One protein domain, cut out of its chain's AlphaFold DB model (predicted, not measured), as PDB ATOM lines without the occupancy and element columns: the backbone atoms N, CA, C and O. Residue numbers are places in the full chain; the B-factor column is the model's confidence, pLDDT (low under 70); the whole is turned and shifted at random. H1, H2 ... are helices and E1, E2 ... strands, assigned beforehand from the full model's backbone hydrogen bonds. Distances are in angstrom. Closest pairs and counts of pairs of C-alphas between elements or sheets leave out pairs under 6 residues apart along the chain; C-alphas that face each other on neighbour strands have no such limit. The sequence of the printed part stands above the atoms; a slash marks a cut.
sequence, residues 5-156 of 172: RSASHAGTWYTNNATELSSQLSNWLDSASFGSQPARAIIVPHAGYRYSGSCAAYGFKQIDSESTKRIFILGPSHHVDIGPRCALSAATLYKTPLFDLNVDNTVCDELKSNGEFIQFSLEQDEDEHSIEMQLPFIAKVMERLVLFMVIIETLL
ATOM      1  N   ARG A   5      18.175 -35.563 -49.476       95.31
ATOM      2  CA  ARG A   5      18.325 -36.576 -50.516       95.31
ATOM      3  C   ARG A   5      17.397 -36.247 -51.677       95.31
ATOM      4  O   ARG A   5      16.184 -36.094 -51.500       95.31
ATOM      5  N   SER A   6      17.960 -36.129 -52.867       97.44
ATOM      6  CA  SER A   6      17.218 -35.905 -54.101       97.44
ATOM      7  C   SER A   6      16.487 -37.173 -54.552       97.44
ATOM      8  O   SER A   6      16.826 -38.291 -54.170       97.44
ATOM      9  N   ALA A   7      15.473 -36.993 -55.395       97.75
ATOM     10  CA  ALA A   7      14.824 -38.075 -56.128       97.75
ATOM     11  C   ALA A   7      15.675 -38.430 -57.366       97.75
ATOM     12  O   ALA A   7      15.310 -38.088 -58.493       97.75
ATOM     13  N   SER A   8      16.867 -38.991 -57.145       98.00
ATOM     14  CA  SER A   8      17.914 -39.180 -58.164       98.00
ATOM     15  C   SER A   8      17.508 -40.129 -59.298       98.00
ATOM     16  O   SER A   8      18.006 -39.995 -60.415       98.00
ATOM     17  N   HIS A   9      16.548 -41.025 -59.055       98.38
ATOM     18  CA  HIS A   9      16.044 -41.997 -60.028       98.38
ATOM     19  C   HIS A   9      14.722 -41.567 -60.696       98.38
ATOM     20  O   HIS A   9      14.191 -42.275 -61.564       98.38
ATOM     21  N   ALA A  10      14.185 -40.395 -60.339       98.56
ATOM     22  CA  ALA A  10      13.022 -39.817 -61.002       98.56
ATOM     23  C   ALA A  10      13.338 -39.443 -62.461       98.56
ATOM     24  O   ALA A  10      14.377 -38.871 -62.781       98.56
ATOM     25  N   GLY A  11      12.407 -39.730 -63.368       98.44
ATOM     26  CA  GLY A  11      12.547 -39.510 -64.810       98.44
ATOM     27  C   GLY A  11      13.164 -40.690 -65.564       98.44
ATOM     28  O   GLY A  11      13.102 -40.712 -66.791       98.44
ATOM     29  N   THR A  12      13.711 -41.686 -64.860       97.81
ATOM     30  CA  THR A  12      14.274 -42.903 -65.470       97.81
ATOM     31  C   THR A  12      13.596 -44.171 -64.952       97.81
ATOM     32  O   THR A  12      13.090 -44.957 -65.753       97.81
ATOM     33  N   TRP A  13      13.508 -44.359 -63.632       98.62
ATOM     34  CA  TRP A  13      12.889 -45.547 -63.021       98.62
ATOM     35  C   TRP A  13      11.380 -45.394 -62.793       98.62
ATOM     36  O   TRP A  13      10.627 -46.371 -62.825       98.62
ATOM     37  N   TYR A  14      10.939 -44.155 -62.597       98.75
ATOM     38  CA  TYR A  14       9.549 -43.727 -62.474       98.75
ATOM     39  C   TYR A  14       9.416 -42.309 -63.048       98.75
ATOM     40  O   TYR A  14      10.417 -41.611 -63.197       98.75
ATOM     41  N   THR A  15       8.210 -41.866 -63.413       98.44
ATOM     42  CA  THR A  15       8.030 -40.516 -63.983       98.44
ATOM     43  C   THR A  15       8.347 -39.433 -62.947       98.44
ATOM     44  O   THR A  15       7.948 -39.531 -61.788       98.44
ATOM     45  N   ASN A  16       9.070 -38.387 -63.356       98.31
ATOM     46  CA  ASN A  16       9.324 -37.206 -62.523       98.31
ATOM     47  C   ASN A  16       8.168 -36.189 -62.569       98.31
ATOM     48  O   ASN A  16       8.209 -35.179 -61.869       98.31
ATOM     49  N   ASN A  17       7.135 -36.437 -63.381       98.56
ATOM     50  CA  ASN A  17       5.943 -35.605 -63.429       98.56
ATOM     51  C   ASN A  17       4.998 -35.975 -62.277       98.56
ATOM     52  O   ASN A  17       4.426 -37.063 -62.255       98.56
ATOM     53  N   ALA A  18       4.802 -35.048 -61.339       98.19
ATOM     54  CA  ALA A  18       3.982 -35.251 -60.145       98.19
ATOM     55  C   ALA A  18       2.547 -35.717 -60.451       98.19
ATOM     56  O   ALA A  18       2.027 -36.631 -59.809       98.19
ATOM     57  N   THR A  19       1.900 -35.103 -61.445       98.38
ATOM     58  CA  THR A  19       0.516 -35.414 -61.823       98.38
ATOM     59  C   THR A  19       0.415 -36.800 -62.450       98.38
ATOM     60  O   THR A  19      -0.466 -37.579 -62.079       98.38
ATOM     61  N   GLU A  20       1.332 -37.129 -63.362       98.56
ATOM     62  CA  GLU A  20       1.392 -38.450 -63.989       98.56
ATOM     63  C   GLU A  20       1.676 -39.542 -62.949       98.56
ATOM     64  O   GLU A  20       0.976 -40.554 -62.916       98.56
ATOM     65  N   LEU A  21       2.647 -39.308 -62.058       98.69
ATOM     66  CA  LEU A  21       3.024 -40.246 -61.004       98.69
ATOM     67  C   LEU A  21       1.854 -40.510 -60.055       98.69
ATOM     68  O   LEU A  21       1.519 -41.664 -59.796       98.69
ATOM     69  N   SER A  22       1.190 -39.452 -59.580       98.44
ATOM     70  CA  SER A  22       0.038 -39.579 -58.682       98.44
ATOM     71  C   SER A  22      -1.097 -40.370 -59.337       98.44
ATOM     72  O   SER A  22      -1.666 -41.259 -58.702       98.44
ATOM     73  N   SER A  23      -1.386 -40.106 -60.619       98.56
ATOM     74  CA  SER A  23      -2.416 -40.835 -61.364       98.56
ATOM     75  C   SER A  23      -2.056 -42.309 -61.566       98.56
ATOM     76  O   SER A  23      -2.898 -43.171 -61.313       98.56
ATOM     77  N   GLN A  24      -0.814 -42.625 -61.957       98.50
ATOM     78  CA  GLN A  24      -0.358 -44.013 -62.104       98.50
ATOM     79  C   GLN A  24      -0.485 -44.793 -60.792       98.50
ATOM     80  O   GLN A  24      -1.069 -45.878 -60.775       98.50
ATOM     81  N   LEU A  25       0.008 -44.221 -59.689       98.62
ATOM     82  CA  LEU A  25      -0.044 -44.857 -58.376       98.62
ATOM     83  C   LEU A  25      -1.488 -45.056 -57.898       98.62
ATOM     84  O   LEU A  25      -1.817 -46.148 -57.440       98.62
ATOM     85  N   SER A  26      -2.361 -44.051 -58.056       98.31
ATOM     86  CA  SER A  26      -3.797 -44.180 -57.759       98.31
ATOM     87  C   SER A  26      -4.434 -45.325 -58.541       98.31
ATOM     88  O   SER A  26      -5.056 -46.193 -57.939       98.31
ATOM     89  N   ASN A  27      -4.215 -45.390 -59.856       98.56
ATOM     90  CA  ASN A  27      -4.808 -46.431 -60.697       98.56
ATOM     91  C   ASN A  27      -4.388 -47.843 -60.250       98.56
ATOM     92  O   ASN A  27      -5.219 -48.755 -60.205       98.56
ATOM     93  N   TRP A  28      -3.113 -48.038 -59.897       98.69
ATOM     94  CA  TRP A  28      -2.642 -49.328 -59.386       98.69
ATOM     95  C   TRP A  28      -3.195 -49.643 -57.995       98.69
ATOM     96  O   TRP A  28      -3.629 -50.770 -57.763       98.69
ATOM     97  N   LEU A  29      -3.224 -48.666 -57.084       97.88
ATOM     98  CA  LEU A  29      -3.782 -48.835 -55.740       97.88
ATOM     99  C   LEU A  29      -5.288 -49.123 -55.772       97.88
ATOM    100  O   LEU A  29      -5.770 -49.897 -54.950       97.88
ATOM    101  N   ASP A  30      -6.037 -48.525 -56.692       97.25
ATOM    102  CA  ASP A  30      -7.479 -48.752 -56.843       97.25
ATOM    103  C   ASP A  30      -7.786 -50.118 -57.463       97.25
ATOM    104  O   ASP A  30      -8.793 -50.738 -57.123       97.25
ATOM    105  N   SER A  31      -6.890 -50.620 -58.315       97.56
ATOM    106  CA  SER A  31      -6.998 -51.960 -58.904       97.56
ATOM    107  C   SER A  31      -6.596 -53.078 -57.931       97.56
ATOM    108  O   SER A  31      -7.019 -54.223 -58.094       97.56
ATOM    109  N   ALA A  32      -5.768 -52.770 -56.930       97.00
ATOM    110  CA  ALA A  32      -5.325 -53.729 -55.927       97.00
ATOM    111  C   ALA A  32      -6.440 -54.049 -54.916       97.00
ATOM    112  O   ALA A  32      -7.089 -53.163 -54.356       97.00
ATOM    113  N   SER A  33      -6.625 -55.336 -54.628       93.44
ATOM    114  CA  SER A  33      -7.578 -55.795 -53.619       93.44
ATOM    115  C   SER A  33      -7.014 -55.669 -52.203       93.44
ATOM    116  O   SER A  33      -5.830 -55.921 -51.959       93.44
ATOM    117  N   PHE A  34      -7.880 -55.371 -51.236       89.56
ATOM    118  CA  PHE A  34      -7.551 -55.557 -49.824       89.56
ATOM    119  C   PHE A  34      -7.411 -57.047 -49.494       89.56
ATOM    120  O   PHE A  34      -8.113 -57.886 -50.057       89.56
ATOM    121  N   GLY A  35      -6.512 -57.365 -48.567       82.56
ATOM    122  CA  GLY A  35      -6.292 -58.731 -48.096       82.56
ATOM    123  C   GLY A  35      -5.867 -58.826 -46.633       82.56
ATOM    124  O   GLY A  35      -6.317 -59.728 -45.933       82.56
ATOM    125  N   SER A  36      -5.016 -57.924 -46.135       78.12
ATOM    126  CA  SER A  36      -4.426 -58.049 -44.788       78.12
ATOM    127  C   SER A  36      -4.216 -56.694 -44.105       78.12
ATOM    128  O   SER A  36      -3.096 -56.339 -43.748       78.12
ATOM    129  N   GLN A  37      -5.295 -55.927 -43.929       83.38
ATOM    130  CA  GLN A  37      -5.253 -54.649 -43.211       83.38
ATOM    131  C   GLN A  37      -5.502 -54.804 -41.694       83.38
ATOM    132  O   GLN A  37      -6.351 -55.610 -41.309       83.38
ATOM    133  N   PRO A  38      -4.835 -54.002 -40.836       88.75
ATOM    134  CA  PRO A  38      -3.705 -53.127 -41.157       88.75
ATOM    135  C   PRO A  38      -2.395 -53.928 -41.244       88.75
ATOM    136  O   PRO A  38      -2.032 -54.661 -40.317       88.75
ATOM    137  N   ALA A  39      -1.651 -53.776 -42.341       91.44
ATOM    138  CA  ALA A  39      -0.359 -54.438 -42.481       91.44
ATOM    139  C   ALA A  39       0.688 -53.802 -41.556       91.44
ATOM    140  O   ALA A  39       0.892 -52.590 -41.552       91.44
ATOM    141  N   ARG A  40       1.397 -54.641 -40.790       91.44
ATOM    142  CA  ARG A  40       2.554 -54.229 -39.970       91.44
ATOM    143  C   ARG A  40       3.879 -54.284 -40.728       91.44
ATOM    144  O   ARG A  40       4.836 -53.640 -40.315       91.44
ATOM    145  N   ALA A  41       3.928 -55.068 -41.798       92.44
ATOM    146  CA  ALA A  41       5.056 -55.194 -42.706       92.44
ATOM    147  C   ALA A  41       4.530 -55.594 -44.087       92.44
ATOM    148  O   ALA A  41       3.531 -56.311 -44.186       92.44
ATOM    149  N   ILE A  42       5.216 -55.148 -45.135       95.31
ATOM    150  CA  ILE A  42       4.962 -55.541 -46.522       95.31
ATOM    151  C   ILE A  42       6.296 -55.872 -47.190       95.31
ATOM    152  O   ILE A  42       7.328 -55.313 -46.828       95.31
ATOM    153  N   ILE A  43       6.266 -56.781 -48.161       96.12
ATOM    154  CA  ILE A  43       7.403 -57.069 -49.038       96.12
ATOM    155  C   ILE A  43       6.967 -56.680 -50.443       96.12
ATOM    156  O   ILE A  43       5.955 -57.176 -50.938       96.12
ATOM    157  N   VAL A  44       7.710 -55.766 -51.057       97.38
ATOM    158  CA  VAL A  44       7.382 -55.176 -52.357       97.38
ATOM    159  C   VAL A  44       8.626 -55.120 -53.247       97.38
ATOM    160  O   VAL A  44       9.746 -55.045 -52.735       97.38
ATOM    161  N   PRO A  45       8.463 -55.194 -54.578       98.12
ATOM    162  CA  PRO A  45       9.579 -55.078 -55.511       98.12
ATOM    163  C   PRO A  45      10.165 -53.654 -55.548       98.12
ATOM    164  O   PRO A  45       9.485 -52.677 -55.245       98.12
ATOM    165  N   HIS A  46      11.416 -53.534 -56.002       97.44
ATOM    166  CA  HIS A  46      12.100 -52.256 -56.258       97.44
ATOM    167  C   HIS A  46      12.636 -52.143 -57.701       97.44
ATOM    168  O   HIS A  46      13.599 -51.435 -57.962       97.44
ATOM    169  N   ALA A  47      12.035 -52.846 -58.667       98.00
ATOM    170  CA  ALA A  47      12.302 -52.573 -60.084       98.00
ATOM    171  C   ALA A  47      11.602 -51.274 -60.525       98.00
ATOM    172  O   ALA A  47      10.681 -50.816 -59.847       98.00
ATOM    173  N   GLY A  48      11.963 -50.725 -61.690       98.44
ATOM    174  CA  GLY A  48      11.280 -49.556 -62.259       98.44
ATOM    175  C   GLY A  48       9.765 -49.760 -62.421       98.44
ATOM    176  O   GLY A  48       9.300 -50.854 -62.760       98.44
ATOM    177  N   TYR A  49       8.985 -48.695 -62.214       98.75
ATOM    178  CA  TYR A  49       7.526 -48.759 -62.023       98.75
ATOM    179  C   TYR A  49       6.762 -49.325 -63.212       98.75
ATOM    180  O   TYR A  49       5.736 -49.980 -63.030       98.75
ATOM    181  N   ARG A  50       7.300 -49.167 -64.423       98.31
ATOM    182  CA  ARG A  50       6.758 -49.801 -65.630       98.31
ATOM    183  C   ARG A  50       6.613 -51.323 -65.490       98.31
ATOM    184  O   ARG A  50       5.723 -51.897 -66.110       98.31
ATOM    185  N   TYR A  51       7.488 -51.965 -64.720       98.31
ATOM    186  CA  TYR A  51       7.547 -53.420 -64.579       98.31
ATOM    187  C   TYR A  51       6.907 -53.917 -63.281       98.31
ATOM    188  O   TYR A  51       6.344 -55.007 -63.254       98.31
ATOM    189  N   SER A  52       7.013 -53.138 -62.208       98.31
ATOM    190  CA  SER A  52       6.718 -53.590 -60.845       98.31
ATOM    191  C   SER A  52       5.621 -52.798 -60.136       98.31
ATOM    192  O   SER A  52       5.137 -53.259 -59.103       98.31
ATOM    193  N   GLY A  53       5.207 -51.641 -60.665       98.50
ATOM    194  CA  GLY A  53       4.321 -50.706 -59.966       98.50
ATOM    195  C   GLY A  53       2.975 -51.325 -59.594       98.50
ATOM    196  O   GLY A  53       2.557 -51.271 -58.439       98.50
ATOM    197  N   SER A  54       2.335 -52.022 -60.536       98.44
ATOM    198  CA  SER A  54       1.071 -52.724 -60.279       98.44
ATOM    199  C   SER A  54       1.200 -53.836 -59.233       98.44
ATOM    200  O   SER A  54       0.271 -54.055 -58.463       98.44
ATOM    201  N   CYS A  55       2.352 -54.512 -59.163       98.44
ATOM    202  CA  CYS A  55       2.628 -55.528 -58.147       98.44
ATOM    203  C   CYS A  55       2.852 -54.893 -56.767       98.44
ATOM    204  O   CYS A  55       2.230 -55.318 -55.794       98.44
ATOM    205  N   ALA A  56       3.674 -53.839 -56.682       98.50
ATOM    206  CA  ALA A  56       3.941 -53.122 -55.435       98.50
ATOM    207  C   ALA A  56       2.654 -52.572 -54.797       98.50
ATOM    208  O   ALA A  56       2.496 -52.629 -53.573       98.50
ATOM    209  N   ALA A  57       1.695 -52.128 -55.616       98.44
ATOM    210  CA  ALA A  57       0.410 -51.623 -55.146       98.44
ATOM    211  C   ALA A  57      -0.367 -52.625 -54.275       98.44
ATOM    212  O   ALA A  57      -1.020 -52.200 -53.327       98.44
ATOM    213  N   TYR A  58      -0.254 -53.939 -54.513       97.94
ATOM    214  CA  TYR A  58      -0.898 -54.942 -53.654       97.94
ATOM    215  C   TYR A  58      -0.361 -54.930 -52.224       97.94
ATOM    216  O   TYR A  58      -1.141 -55.141 -51.300       97.94
ATOM    217  N   GLY A  59       0.932 -54.657 -52.028       97.38
ATOM    218  CA  GLY A  59       1.516 -54.478 -50.699       97.38
ATOM    219  C   GLY A  59       1.095 -53.145 -50.087       97.38
ATOM    220  O   GLY A  59       0.512 -53.110 -49.006       97.38
ATOM    221  N   PHE A  60       1.312 -52.048 -50.813       97.06
ATOM    222  CA  PHE A  60       1.019 -50.695 -50.330       97.06
ATOM    223  C   PHE A  60      -0.459 -50.463 -49.988       97.06
ATOM    224  O   PHE A  60      -0.753 -49.770 -49.018       97.06
ATOM    225  N   LYS A  61      -1.394 -51.107 -50.698       96.12
ATOM    226  CA  LYS A  61      -2.836 -51.058 -50.399       96.12
ATOM    227  C   LYS A  61      -3.184 -51.594 -49.006       96.12
ATOM    228  O   LYS A  61      -4.229 -51.246 -48.463       96.12
ATOM    229  N   GLN A  62      -2.331 -52.433 -48.415       95.56
ATOM    230  CA  GLN A  62      -2.579 -53.008 -47.089       95.56
ATOM    231  C   GLN A  62      -2.158 -52.084 -45.939       95.56
ATOM    232  O   GLN A  62      -2.470 -52.371 -44.781       95.56
ATOM    233  N   ILE A  63      -1.454 -50.989 -46.233       92.62
ATOM    234  CA  ILE A  63      -1.114 -49.984 -45.229       92.62
ATOM    235  C   ILE A  63      -2.374 -49.185 -44.908       92.62
ATOM    236  O   ILE A  63      -3.024 -48.625 -45.790       92.62
ATOM    237  N   ASP A  64      -2.698 -49.135 -43.623       91.19
ATOM    238  CA  ASP A  64      -3.690 -48.216 -43.093       91.19
ATOM    239  C   ASP A  64      -2.980 -46.928 -42.675       91.19
ATOM    240  O   ASP A  64      -2.196 -46.917 -41.719       91.19
ATOM    241  N   SER A  65      -3.237 -45.847 -43.410       88.56
ATOM    242  CA  SER A  65      -2.622 -44.553 -43.139       88.56
ATOM    243  C   SER A  65      -3.004 -44.025 -41.754       88.56
ATOM    244  O   SER A  65      -2.151 -43.457 -41.082       88.56
ATOM    245  N   GLU A  66      -4.238 -44.246 -41.283       87.94
ATOM    246  CA  GLU A  66      -4.739 -43.654 -40.029       87.94
ATOM    247  C   GLU A  66      -4.025 -44.191 -38.785       87.94
ATOM    248  O   GLU A  66      -3.777 -43.450 -37.830       87.94
ATOM    249  N   SER A  67      -3.647 -45.470 -38.803       87.81
ATOM    250  CA  SER A  67      -2.927 -46.110 -37.699       87.81
ATOM    251  C   SER A  67      -1.401 -46.124 -37.871       87.81
ATOM    252  O   SER A  67      -0.671 -46.324 -36.891       87.81
ATOM    253  N   THR A  68      -0.886 -45.872 -39.079       88.50
ATOM    254  CA  THR A  68       0.552 -45.917 -39.377       88.50
ATOM    255  C   THR A  68       1.207 -44.558 -39.162       88.50
ATOM    256  O   THR A  68       1.076 -43.643 -39.964       88.50
ATOM    257  N   LYS A  69       1.980 -44.429 -38.081       85.50
ATOM    258  CA  LYS A  69       2.683 -43.174 -37.750       85.50
ATOM    259  C   LYS A  69       4.122 -43.104 -38.242       85.50
ATOM    260  O   LYS A  69       4.727 -42.042 -38.198       85.50
ATOM    261  N   ARG A  70       4.684 -44.260 -38.585       88.06
ATOM    262  CA  ARG A  70       6.108 -44.456 -38.823       88.06
ATOM    263  C   ARG A  70       6.288 -45.674 -39.716       88.06
ATOM    264  O   ARG A  70       5.805 -46.753 -39.378       88.06
ATOM    265  N   ILE A  71       6.982 -45.494 -40.830       89.88
ATOM    266  CA  ILE A  71       7.322 -46.556 -41.782       89.88
ATOM    267  C   ILE A  71       8.827 -46.738 -41.726       89.88
ATOM    268  O   ILE A  71       9.516 -45.730 -41.663       89.88
ATOM    269  N   PHE A  72       9.290 -47.988 -41.734       90.31
ATOM    270  CA  PHE A  72      10.689 -48.385 -41.891       90.31
ATOM    271  C   PHE A  72      10.862 -49.021 -43.274       90.31
ATOM    272  O   PHE A  72      10.029 -49.844 -43.656       90.31
ATOM    273  N   ILE A  73      11.915 -48.666 -44.018       92.00
ATOM    274  CA  ILE A  73      12.140 -49.162 -45.388       92.00
ATOM    275  C   ILE A  73      13.442 -49.951 -45.449       92.00
ATOM    276  O   ILE A  73      14.508 -49.379 -45.571       92.00
ATOM    277  N   LEU A  74      13.363 -51.275 -45.422       90.06
ATOM    278  CA  LEU A  74      14.545 -52.135 -45.449       90.06
ATOM    279  C   LEU A  74      14.858 -52.532 -46.900       90.06
ATOM    280  O   LEU A  74      14.011 -53.138 -47.558       90.06
ATOM    281  N   GLY A  75      16.053 -52.205 -47.400       88.06
ATOM    282  CA  GLY A  75      16.449 -52.436 -48.792       88.06
ATOM    283  C   GLY A  75      17.898 -52.918 -48.931       88.06
ATOM    284  O   GLY A  75      18.749 -52.520 -48.138       88.06
ATOM    285  N   PRO A  76      18.202 -53.791 -49.910       88.06
ATOM    286  CA  PRO A  76      19.574 -54.225 -50.192       88.06
ATOM    287  C   PRO A  76      20.427 -53.084 -50.778       88.06
ATOM    288  O   PRO A  76      19.865 -52.127 -51.314       88.06
ATOM    289  N   SER A  77      21.764 -53.211 -50.724       86.81
ATOM    290  CA  SER A  77      22.669 -52.301 -51.453       86.81
ATOM    291  C   SER A  77      23.115 -53.025 -52.683       86.81
ATOM    292  O   SER A  77      23.541 -54.181 -52.614       86.81
ATOM    293  N   HIS A  78      23.057 -52.306 -53.784       91.38
ATOM    294  CA  HIS A  78      23.550 -52.764 -55.063       91.38
ATOM    295  C   HIS A  78      24.938 -52.192 -55.379       91.38
ATOM    296  O   HIS A  78      25.631 -52.739 -56.235       91.38
ATOM    297  N   HIS A  79      25.351 -51.129 -54.679       89.81
ATOM    298  CA  HIS A  79      26.491 -50.290 -55.062       89.81
ATOM    299  C   HIS A  79      27.651 -50.339 -54.062       89.81
ATOM    300  O   HIS A  79      28.815 -50.325 -54.465       89.81
ATOM    301  N   VAL A  80      27.359 -50.418 -52.759       87.38
ATOM    302  CA  VAL A  80      28.369 -50.331 -51.696       87.38
ATOM    303  C   VAL A  80      28.373 -51.614 -50.870       87.38
ATOM    304  O   VAL A  80      27.356 -52.002 -50.297       87.38
ATOM    305  N   ASP A  81      29.538 -52.253 -50.751       87.44
ATOM    306  CA  ASP A  81      29.732 -53.335 -49.783       87.44
ATOM    307  C   ASP A  81      29.855 -52.751 -48.370       87.44
ATOM    308  O   ASP A  81      30.771 -51.979 -48.070       87.44
ATOM    309  N   ILE A  82      28.927 -53.125 -47.491       83.62
ATOM    310  CA  ILE A  82      28.907 -52.676 -46.096       83.62
ATOM    311  C   ILE A  82      29.188 -53.803 -45.094       83.62
ATOM    312  O   ILE A  82      29.118 -53.595 -43.873       83.62
ATOM    313  N   GLY A  83      29.557 -54.987 -45.592       83.88
ATOM    314  CA  GLY A  83      29.782 -56.181 -44.789       83.88
ATOM    315  C   GLY A  83      28.520 -56.612 -44.022       83.88
ATOM    316  O   GLY A  83      27.428 -56.594 -44.583       83.88
ATOM    317  N   PRO A  84      28.634 -57.007 -42.739       81.31
ATOM    318  CA  PRO A  84      27.506 -57.521 -41.955       81.31
ATOM    319  C   PRO A  84      26.633 -56.426 -41.310       81.31
ATOM    320  O   PRO A  84      25.774 -56.745 -40.491       81.31
ATOM    321  N   ARG A  85      26.898 -55.147 -41.596       82.69
ATOM    322  CA  ARG A  85      26.261 -53.999 -40.926       82.69
ATOM    323  C   ARG A  85      25.024 -53.527 -41.682       82.69
ATOM    324  O   ARG A  85      24.771 -53.966 -42.796       82.69
ATOM    325  N   CYS A  86      24.289 -52.593 -41.087       85.38
ATOM    326  CA  CYS A  86      23.280 -51.781 -41.772       85.38
ATOM    327  C   CYS A  86      23.803 -50.351 -41.958       85.38
ATOM    328  O   CYS A  86      24.655 -49.904 -41.191       85.38
ATOM    329  N   ALA A  87      23.317 -49.632 -42.967       87.69
ATOM    330  CA  ALA A  87      23.649 -48.224 -43.185       87.69
ATOM    331  C   ALA A  87      22.487 -47.333 -42.750       87.69
ATOM    332  O   ALA A  87      21.376 -47.800 -42.669       87.69
ATOM    333  N   LEU A  88      22.708 -46.072 -42.421       90.50
ATOM    334  CA  LEU A  88      21.641 -45.106 -42.187       90.50
ATOM    335  C   LEU A  88      21.885 -43.909 -43.084       90.50
ATOM    336  O   LEU A  88      23.034 -43.494 -43.272       90.50
ATOM    337  N   SER A  89      20.799 -43.298 -43.533       89.31
ATOM    338  CA  SER A  89      20.863 -42.046 -44.263       89.31
ATOM    339  C   SER A  89      21.482 -40.925 -43.422       89.31
ATOM    340  O   SER A  89      21.269 -40.815 -42.209       89.31
ATOM    341  N   ALA A  90      22.231 -40.042 -44.078       89.25
ATOM    342  CA  ALA A  90      22.603 -38.743 -43.524       89.25
ATOM    343  C   ALA A  90      21.573 -37.642 -43.808       89.25
ATOM    344  O   ALA A  90      21.768 -36.503 -43.373       89.25
ATOM    345  N   ALA A  91      20.507 -37.936 -44.550       92.06
ATOM    346  CA  ALA A  91      19.480 -36.969 -44.876       92.06
ATOM    347  C   ALA A  91      18.484 -36.783 -43.723       92.06
ATOM    348  O   ALA A  91      18.185 -37.673 -42.929       92.06
ATOM    349  N   THR A  92      17.948 -35.575 -43.646       92.00
ATOM    350  CA  THR A  92      16.808 -35.206 -42.807       92.00
ATOM    351  C   THR A  92      15.508 -35.205 -43.617       92.00
ATOM    352  O   THR A  92      14.417 -35.148 -43.057       92.00
ATOM    353  N   LEU A  93      15.619 -35.228 -44.950       91.88
ATOM    354  CA  LEU A  93      14.510 -35.091 -45.887       91.88
ATOM    355  C   LEU A  93      14.798 -35.868 -47.174       91.88
ATOM    356  O   LEU A  93      15.888 -35.750 -47.733       91.88
ATOM    357  N   TYR A  94      13.812 -36.616 -47.654       94.50
ATOM    358  CA  TYR A  94      13.840 -37.336 -48.922       94.50
ATOM    359  C   TYR A  94      12.856 -36.680 -49.884       94.50
ATOM    360  O   TYR A  94      11.657 -36.616 -49.607       94.50
ATOM    361  N   LYS A  95      13.344 -36.196 -51.025       95.75
ATOM    362  CA  LYS A  95      12.473 -35.632 -52.055       95.75
ATOM    363  C   LYS A  95      11.716 -36.728 -52.790       95.75
ATOM    364  O   LYS A  95      12.270 -37.779 -53.100       95.75
ATOM    365  N   THR A  96      10.474 -36.432 -53.155       96.38
ATOM    366  CA  THR A  96       9.736 -37.186 -54.176       96.38
ATOM    367  C   THR A  96       9.029 -36.212 -55.114       96.38
ATOM    368  O   THR A  96       8.830 -35.054 -54.747       96.38
ATOM    369  N   PRO A  97       8.586 -36.645 -56.308       97.56
ATOM    370  CA  PRO A  97       7.767 -35.786 -57.158       97.56
ATOM    371  C   PRO A  97       6.403 -35.411 -56.554       97.56
ATOM    372  O   PRO A  97       5.779 -34.485 -57.055       97.56
ATOM    373  N   LEU A  98       5.912 -36.117 -55.523       95.56
ATOM    374  CA  LEU A  98       4.608 -35.838 -54.908       95.56
ATOM    375  C   LEU A  98       4.722 -34.810 -53.779       95.56
ATOM    376  O   LEU A  98       4.093 -33.755 -53.833       95.56
ATOM    377  N   PHE A  99       5.519 -35.129 -52.762       92.50
ATOM    378  CA  PHE A  99       5.911 -34.235 -51.674       92.50
ATOM    379  C   PHE A  99       7.140 -34.792 -50.950       92.50
ATOM    380  O   PHE A  99       7.478 -35.972 -51.078       92.50
ATOM    381  N   ASP A 100       7.813 -33.936 -50.188       92.19
ATOM    382  CA  ASP A 100       9.019 -34.318 -49.463       92.19
ATOM    383  C   ASP A 100       8.684 -35.088 -48.181       92.19
ATOM    384  O   ASP A 100       7.730 -34.782 -47.462       92.19
ATOM    385  N   LEU A 101       9.506 -36.084 -47.876       91.75
ATOM    386  CA  LEU A 101       9.312 -36.998 -46.765       91.75
ATOM    387  C   LEU A 101      10.384 -36.762 -45.704       91.75
ATOM    388  O   LEU A 101      11.577 -36.872 -45.978       91.75
ATOM    389  N   ASN A 102       9.966 -36.431 -44.484       90.44
ATOM    390  CA  ASN A 102      10.894 -36.220 -43.372       90.44
ATOM    391  C   ASN A 102      11.482 -37.548 -42.906       90.44
ATOM    392  O   ASN A 102      10.732 -38.515 -42.799       90.44
ATOM    393  N   VAL A 103      12.773 -37.548 -42.575       89.75
ATOM    394  CA  VAL A 103      13.454 -38.645 -41.877       89.75
ATOM    395  C   VAL A 103      13.349 -38.407 -40.371       89.75
ATOM    396  O   VAL A 103      13.629 -37.318 -39.877       89.75
ATOM    397  N   ASP A 104      12.964 -39.427 -39.616       88.69
ATOM    398  CA  ASP A 104      12.983 -39.401 -38.154       88.69
ATOM    399  C   ASP A 104      14.423 -39.569 -37.641       88.69
ATOM    400  O   ASP A 104      14.900 -40.671 -37.344       88.69
ATOM    401  N   ASN A 105      15.143 -38.450 -37.587       85.44
ATOM    402  CA  ASN A 105      16.541 -38.443 -37.170       85.44
ATOM    403  C   ASN A 105      16.724 -38.868 -35.706       85.44
ATOM    404  O   ASN A 105      17.757 -39.448 -35.398       85.44
ATOM    405  N   THR A 106      15.722 -38.685 -34.837       88.00
ATOM    406  CA  THR A 106      15.776 -39.163 -33.444       88.00
ATOM    407  C   THR A 106      15.949 -40.679 -33.400       88.00
ATOM    408  O   THR A 106      16.852 -41.182 -32.735       88.00
ATOM    409  N   VAL A 107      15.135 -41.419 -34.161       86.50
ATOM    410  CA  VAL A 107      15.269 -42.882 -34.254       86.50
ATOM    411  C   VAL A 107      16.575 -43.279 -34.941       86.50
ATOM    412  O   VAL A 107      17.216 -44.242 -34.523       86.50
ATOM    413  N   CYS A 108      17.001 -42.547 -35.974       86.38
ATOM    414  CA  CYS A 108      18.277 -42.824 -36.640       86.38
ATOM    415  C   CYS A 108      19.467 -42.663 -35.680       86.38
ATOM    416  O   CYS A 108      20.358 -43.511 -35.667       86.38
ATOM    417  N   ASP A 109      19.463 -41.629 -34.839       87.56
ATOM    418  CA  ASP A 109      20.503 -41.390 -33.837       87.56
ATOM    419  C   ASP A 109      20.509 -42.488 -32.760       87.56
ATOM    420  O   ASP A 109      21.577 -42.984 -32.391       87.56
ATOM    421  N   GLU A 110      19.330 -42.939 -32.310       87.94
ATOM    422  CA  GLU A 110      19.202 -44.085 -31.398       87.94
ATOM    423  C   GLU A 110      19.795 -45.365 -32.006       87.94
ATOM    424  O   GLU A 110      20.572 -46.062 -31.349       87.94
ATOM    425  N   LEU A 111      19.489 -45.663 -33.271       85.19
ATOM    426  CA  LEU A 111      20.022 -46.838 -33.967       85.19
ATOM    427  C   LEU A 111      21.534 -46.749 -34.156       85.19
ATOM    428  O   LEU A 111      22.250 -47.703 -33.848       85.19
ATOM    429  N   LYS A 112      22.027 -45.586 -34.592       84.88
ATOM    430  CA  LYS A 112      23.457 -45.314 -34.752       84.88
ATOM    431  C   LYS A 112      24.219 -45.498 -33.441       84.88
ATOM    432  O   LYS A 112      25.329 -46.030 -33.451       84.88
ATOM    433  N   SER A 113      23.621 -45.116 -32.310       89.06
ATOM    434  CA  SER A 113      24.243 -45.242 -30.986       89.06
ATOM    435  C   SER A 113      24.521 -46.689 -30.556       89.06
ATOM    436  O   SER A 113      25.416 -46.915 -29.743       89.06
ATOM    437  N   ASN A 114      23.833 -47.674 -31.146       82.44
ATOM    438  CA  ASN A 114      24.052 -49.095 -30.856       82.44
ATOM    439  C   ASN A 114      25.329 -49.662 -31.507       82.44
ATOM    440  O   ASN A 114      25.691 -50.799 -31.224       82.44
ATOM    441  N   GLY A 115      26.008 -48.909 -32.384       83.62
ATOM    442  CA  GLY A 115      27.275 -49.311 -33.013       83.62
ATOM    443  C   GLY A 115      27.158 -50.300 -34.182       83.62
ATOM    444  O   GLY A 115      28.135 -50.510 -34.896       83.62
ATOM    445  N   GLU A 116      25.970 -50.858 -34.420       82.88
ATOM    446  CA  GLU A 116      25.684 -51.818 -35.505       82.88
ATOM    447  C   GLU A 116      25.397 -51.147 -36.863       82.88
ATOM    448  O   GLU A 116      25.353 -51.804 -37.907       82.88
ATOM    449  N   PHE A 117      25.206 -49.824 -36.857       87.69
ATOM    450  CA  PHE A 117      24.856 -49.041 -38.037       87.69
ATOM    451  C   PHE A 117      26.010 -48.132 -38.456       87.69
ATOM    452  O   PHE A 117      26.566 -47.386 -37.646       87.69
ATOM    453  N   ILE A 118      26.347 -48.161 -39.743       88.62
ATOM    454  CA  ILE A 118      27.157 -47.120 -40.381       88.62
ATOM    455  C   ILE A 118      26.258 -46.008 -40.902       88.62
ATOM    456  O   ILE A 118      25.044 -46.152 -40.944       88.62
ATOM    457  N   GLN A 119      26.853 -44.896 -41.314       89.06
ATOM    458  CA  GLN A 119      26.126 -43.817 -41.968       89.06
ATOM    459  C   GLN A 119      26.622 -43.676 -43.402       89.06
ATOM    460  O   GLN A 119      27.833 -43.596 -43.621       89.06
ATOM    461  N   PHE A 120      25.699 -43.648 -44.357       90.25
ATOM    462  CA  PHE A 120      26.003 -43.329 -45.744       90.25
ATOM    463  C   PHE A 120      26.222 -41.831 -45.925       90.25
ATOM    464  O   PHE A 120      25.602 -40.992 -45.268       90.25
ATOM    465  N   SER A 121      27.143 -41.495 -46.826       92.25
ATOM    466  CA  SER A 121      27.185 -40.154 -47.405       92.25
ATOM    467  C   SER A 121      25.947 -39.926 -48.278       92.25
ATOM    468  O   SER A 121      25.348 -40.883 -48.764       92.25
ATOM    469  N   LEU A 122      25.577 -38.662 -48.511       92.62
ATOM    470  CA  LEU A 122      24.452 -38.338 -49.397       92.62
ATOM    471  C   LEU A 122      24.628 -38.920 -50.804       92.62
ATOM    472  O   LEU A 122      23.657 -39.366 -51.389       92.62
ATOM    473  N   GLU A 123      25.856 -38.955 -51.321       94.12
ATOM    474  CA  GLU A 123      26.148 -39.525 -52.640       94.12
ATOM    475  C   GLU A 123      25.862 -41.034 -52.686       94.12
ATOM    476  O   GLU A 123      25.229 -41.506 -53.621       94.12
ATOM    477  N   GLN A 124      26.261 -41.786 -51.653       92.62
ATOM    478  CA  GLN A 124      25.979 -43.226 -51.563       92.62
ATOM    479  C   GLN A 124      24.480 -43.520 -51.422       92.62
ATOM    480  O   GLN A 124      23.984 -44.480 -52.003       92.62
ATOM    481  N   ASP A 125      23.772 -42.693 -50.653       92.88
ATOM    482  CA  ASP A 125      22.322 -42.785 -50.461       92.88
ATOM    483  C   ASP A 125      21.568 -42.452 -51.765       92.88
ATOM    484  O   ASP A 125      20.637 -43.157 -52.156       92.88
ATOM    485  N   GLU A 126      21.999 -41.418 -52.495       95.25
ATOM    486  CA  GLU A 126      21.421 -41.032 -53.789       95.25
ATOM    487  C   GLU A 126      21.750 -42.015 -54.928       95.25
ATOM    488  O   GLU A 126      20.951 -42.111 -55.859       95.25
ATOM    489  N   ASP A 127      22.862 -42.754 -54.877       95.06
ATOM    490  CA  ASP A 127      23.185 -43.799 -55.869       95.06
ATOM    491  C   ASP A 127      22.328 -45.066 -55.672       95.06
ATOM    492  O   ASP A 127      22.061 -45.804 -56.617       95.06
ATOM    493  N   GLU A 128      21.827 -45.312 -54.456       93.69
ATOM    494  CA  GLU A 128      20.994 -46.479 -54.159       93.69
ATOM    495  C   GLU A 128      19.521 -46.265 -54.546       93.69
ATOM    496  O   GLU A 128      18.889 -45.265 -54.206       93.69
ATOM    497  N   HIS A 129      18.914 -47.252 -55.211       94.81
ATOM    498  CA  HIS A 129      17.536 -47.157 -55.706       94.81
ATOM    499  C   HIS A 129      16.541 -48.005 -54.910       94.81
ATOM    500  O   HIS A 129      15.336 -47.745 -54.969       94.81
ATOM    501  N   SER A 130      17.005 -49.022 -54.175       93.62
ATOM    502  CA  SER A 130      16.123 -50.015 -53.547       93.62
ATOM    503  C   SER A 130      15.104 -49.386 -52.590       93.62
ATOM    504  O   SER A 130      13.927 -49.768 -52.578       93.62
ATOM    505  N   ILE A 131      15.551 -48.364 -51.859       93.56
ATOM    506  CA  ILE A 131      14.749 -47.522 -50.971       93.56
ATOM    507  C   ILE A 131      13.931 -46.502 -51.757       93.56
ATOM    508  O   ILE A 131      12.735 -46.345 -51.501       93.56
ATOM    509  N   GLU A 132      14.553 -45.824 -52.727       96.88
ATOM    510  CA  GLU A 132      13.904 -44.759 -53.493       96.88
ATOM    511  C   GLU A 132      12.630 -45.235 -54.184       96.88
ATOM    512  O   GLU A 132      11.621 -44.528 -54.184       96.88
ATOM    513  N   MET A 133      12.633 -46.465 -54.704       97.94
ATOM    514  CA  MET A 133      11.465 -47.039 -55.373       97.94
ATOM    515  C   MET A 133      10.244 -47.176 -54.459       97.94
ATOM    516  O   MET A 133       9.126 -47.309 -54.958       97.94
ATOM    517  N   GLN A 134      10.414 -47.100 -53.141       97.56
ATOM    518  CA  GLN A 134       9.308 -47.172 -52.189       97.56
ATOM    519  C   GLN A 134       8.742 -45.791 -51.841       97.56
ATOM    520  O   GLN A 134       7.580 -45.687 -51.450       97.56
ATOM    521  N   LEU A 135       9.518 -44.717 -52.024       96.56
ATOM    522  CA  LEU A 135       9.159 -43.380 -51.540       96.56
ATOM    523  C   LEU A 135       7.912 -42.799 -52.221       96.56
ATOM    524  O   LEU A 135       7.049 -42.308 -51.492       96.56
ATOM    525  N   PRO A 136       7.735 -42.864 -53.559       97.69
ATOM    526  CA  PRO A 136       6.516 -42.348 -54.179       97.69
ATOM    527  C   PRO A 136       5.249 -43.081 -53.735       97.69
ATOM    528  O   PRO A 136       4.223 -42.444 -53.505       97.69
ATOM    529  N   PHE A 137       5.313 -44.406 -53.576       97.69
ATOM    530  CA  PHE A 137       4.192 -45.182 -53.050       97.69
ATOM    531  C   PHE A 137       3.862 -44.798 -51.608       97.69
ATOM    532  O   PHE A 137       2.688 -44.625 -51.286       97.69
ATOM    533  N   ILE A 138       4.876 -44.623 -50.755       95.69
ATOM    534  CA  ILE A 138       4.658 -44.186 -49.373       95.69
ATOM    535  C   ILE A 138       4.051 -42.785 -49.343       95.69
ATOM    536  O   ILE A 138       3.030 -42.596 -48.687       95.69
ATOM    537  N   ALA A 139       4.613 -41.834 -50.095       94.56
ATOM    538  CA  ALA A 139       4.039 -40.500 -50.230       94.56
ATOM    539  C   ALA A 139       2.568 -40.584 -50.666       94.56
ATOM    540  O   ALA A 139       1.702 -39.950 -50.071       94.56
ATOM    541  N   LYS A 140       2.254 -41.440 -51.643       95.62
ATOM    542  CA  LYS A 140       0.886 -41.592 -52.131       95.62
ATOM    543  C   LYS A 140      -0.075 -42.163 -51.086       95.62
ATOM    544  O   LYS A 140      -1.160 -41.621 -50.907       95.62
ATOM    545  N   VAL A 141       0.293 -43.248 -50.408       93.94
ATOM    546  CA  VAL A 141      -0.576 -43.886 -49.403       93.94
ATOM    547  C   VAL A 141      -0.748 -43.000 -48.169       93.94
ATOM    548  O   VAL A 141      -1.818 -42.978 -47.564       93.94
ATOM    549  N   MET A 142       0.282 -42.231 -47.823       90.00
ATOM    550  CA  MET A 142       0.286 -41.346 -46.660       90.00
ATOM    551  C   MET A 142      -0.176 -39.918 -46.984       90.00
ATOM    552  O   MET A 142      -0.111 -39.058 -46.116       90.00
ATOM    553  N   GLU A 143      -0.687 -39.636 -48.189       84.88
ATOM    554  CA  GLU A 143      -1.005 -38.269 -48.650       84.88
ATOM    555  C   GLU A 143      -1.970 -37.493 -47.729       84.88
ATOM    556  O   GLU A 143      -1.958 -36.263 -47.705       84.88
ATOM    557  N   ARG A 144      -2.799 -38.198 -46.946       69.56
ATOM    558  CA  ARG A 144      -3.756 -37.596 -45.999       69.56
ATOM    559  C   ARG A 144      -3.148 -37.232 -44.647       69.56
ATOM    560  O   ARG A 144      -3.775 -36.511 -43.874       69.56
ATOM    561  N   LEU A 145      -1.962 -37.743 -44.342       62.06
ATOM    562  CA  LEU A 145      -1.314 -37.618 -43.048       62.06
ATOM    563  C   LEU A 145       0.132 -37.203 -43.282       62.06
ATOM    564  O   LEU A 145       0.984 -38.020 -43.616       62.06
ATOM    565  N   VAL A 146       0.407 -35.914 -43.087       51.88
ATOM    566  CA  VAL A 146       1.766 -35.358 -43.059       51.88
ATOM    567  C   VAL A 146       2.467 -35.908 -41.811       51.88
ATOM    568  O   VAL A 146       2.530 -35.249 -40.777       51.88
ATOM    569  N   LEU A 147       2.892 -37.170 -41.854       52.06
ATOM    570  CA  LEU A 147       3.434 -37.890 -40.709       52.06
ATOM    571  C   LEU A 147       4.839 -38.407 -41.010       52.06
ATOM    572  O   LEU A 147       5.156 -38.875 -42.101       52.06
ATOM    573  N   PHE A 148       5.676 -38.223 -39.996       49.75
ATOM    574  CA  PHE A 148       7.102 -38.491 -39.926       49.75
ATOM    575  C   PHE A 148       7.447 -39.882 -40.466       49.75
ATOM    576  O   PHE A 148       6.968 -40.897 -39.962       49.75
ATOM    577  N   MET A 149       8.296 -39.938 -41.488       50.91
ATOM    578  CA  MET A 149       8.766 -41.202 -42.033       50.91
ATOM    579  C   MET A 149      10.130 -41.550 -41.426       50.91
ATOM    580  O   MET A 149      10.959 -40.678 -41.204       50.91
ATOM    581  N   VAL A 150      10.402 -42.823 -41.131       47.88
ATOM    582  CA  VAL A 150      11.777 -43.246 -40.834       47.88
ATOM    583  C   VAL A 150      12.284 -44.041 -42.026       47.88
ATOM    584  O   VAL A 150      12.024 -45.232 -42.162       47.88
ATOM    585  N   ILE A 151      13.085 -43.428 -42.883       53.22
ATOM    586  CA  ILE A 151      13.923 -44.256 -43.742       53.22
ATOM    587  C   ILE A 151      15.054 -44.817 -42.870       53.22
ATOM    588  O   ILE A 151      16.004 -44.114 -42.550       53.22
ATOM    589  N   ILE A 152      14.925 -46.074 -42.438       50.66
ATOM    590  CA  ILE A 152      16.082 -46.864 -42.009       50.66
ATOM    591  C   ILE A 152      16.518 -47.645 -43.232       50.66
ATOM    592  O   ILE A 152      15.907 -48.663 -43.518       50.66
ATOM    593  N   GLU A 153      17.580 -47.227 -43.904       51.44
ATOM    594  CA  GLU A 153      18.326 -48.158 -44.746       51.44
ATOM    595  C   GLU A 153      18.706 -49.381 -43.883       51.44
ATOM    596  O   GLU A 153      19.354 -49.278 -42.855       51.44
ATOM    597  N   THR A 154      18.268 -50.589 -44.210       49.12
ATOM    598  CA  THR A 154      18.955 -51.771 -43.669       49.12
ATOM    599  C   THR A 154      19.315 -52.650 -44.818       49.12
ATOM    600  O   THR A 154      18.454 -53.306 -45.409       49.12
ATOM    601  N   LEU A 155      20.607 -52.678 -45.082       49.50
ATOM    602  CA  LEU A 155      21.168 -53.631 -45.992       49.50
ATOM    603  C   LEU A 155      21.143 -54.999 -45.371       49.50
ATOM    604  O   LEU A 155      21.821 -55.299 -44.393       49.50
ATOM    605  N   LEU A 156      20.326 -55.830 -45.976       44.31
ATOM    606  CA  LEU A 156      20.139 -57.193 -45.570       44.31
ATOM    607  C   LEU A 156      20.885 -58.085 -46.560       44.31
ATOM    608  O   LEU A 156      20.387 -58.374 -47.643       44.31
TER     609      LEU A 156
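Overview. This is residues 5 to 156 of the 172 residues of the protein "Memo-like protein" of Fasciola hepatica (UniProt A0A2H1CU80). There is little regular structure: H1 and H2 pack together at one end, the two-stranded sheet E1-E2 with H3 makes the other, and H5 packs on H1 and H2 from near the middle, while the long link of residues 61 to 85 joins H2 to E1 and H4 comes between E2 and H5 along the chain. The printed part has 152 residues, 57 in named elements, mostly helix, ordered H1 H2 E1 H3 E2 H4 H5. It is compact, with a radius of gyration of the C-alphas of 14.8 A and spans of 43 by 33 by 25 A.

Along the chain. Find C-alpha 18 at (3.982, -35.251, -60.145); H1 runs 20.0 A from there to 31. Next look for H2, 49 to 60; E1, 86 to 88; H3, 105 to 113; E2, 117 to 119; H4, 122 to 127; H5, 132 to 141.

Arrangement. H5 touches H2, the closest C-alphas being 137 and 60, 6.9 A apart. In parallel E1 and E2, N 88 and O 118 are 2.8 A apart. Every O i to N i+4 pair is within hydrogen-bond range in H1, H3 and H4; H2 has 4 of 8, H5 4 of 6.

Size, cuts and confidence. The printed part has no cut; residues 144 to 156 have pLDDT under 70.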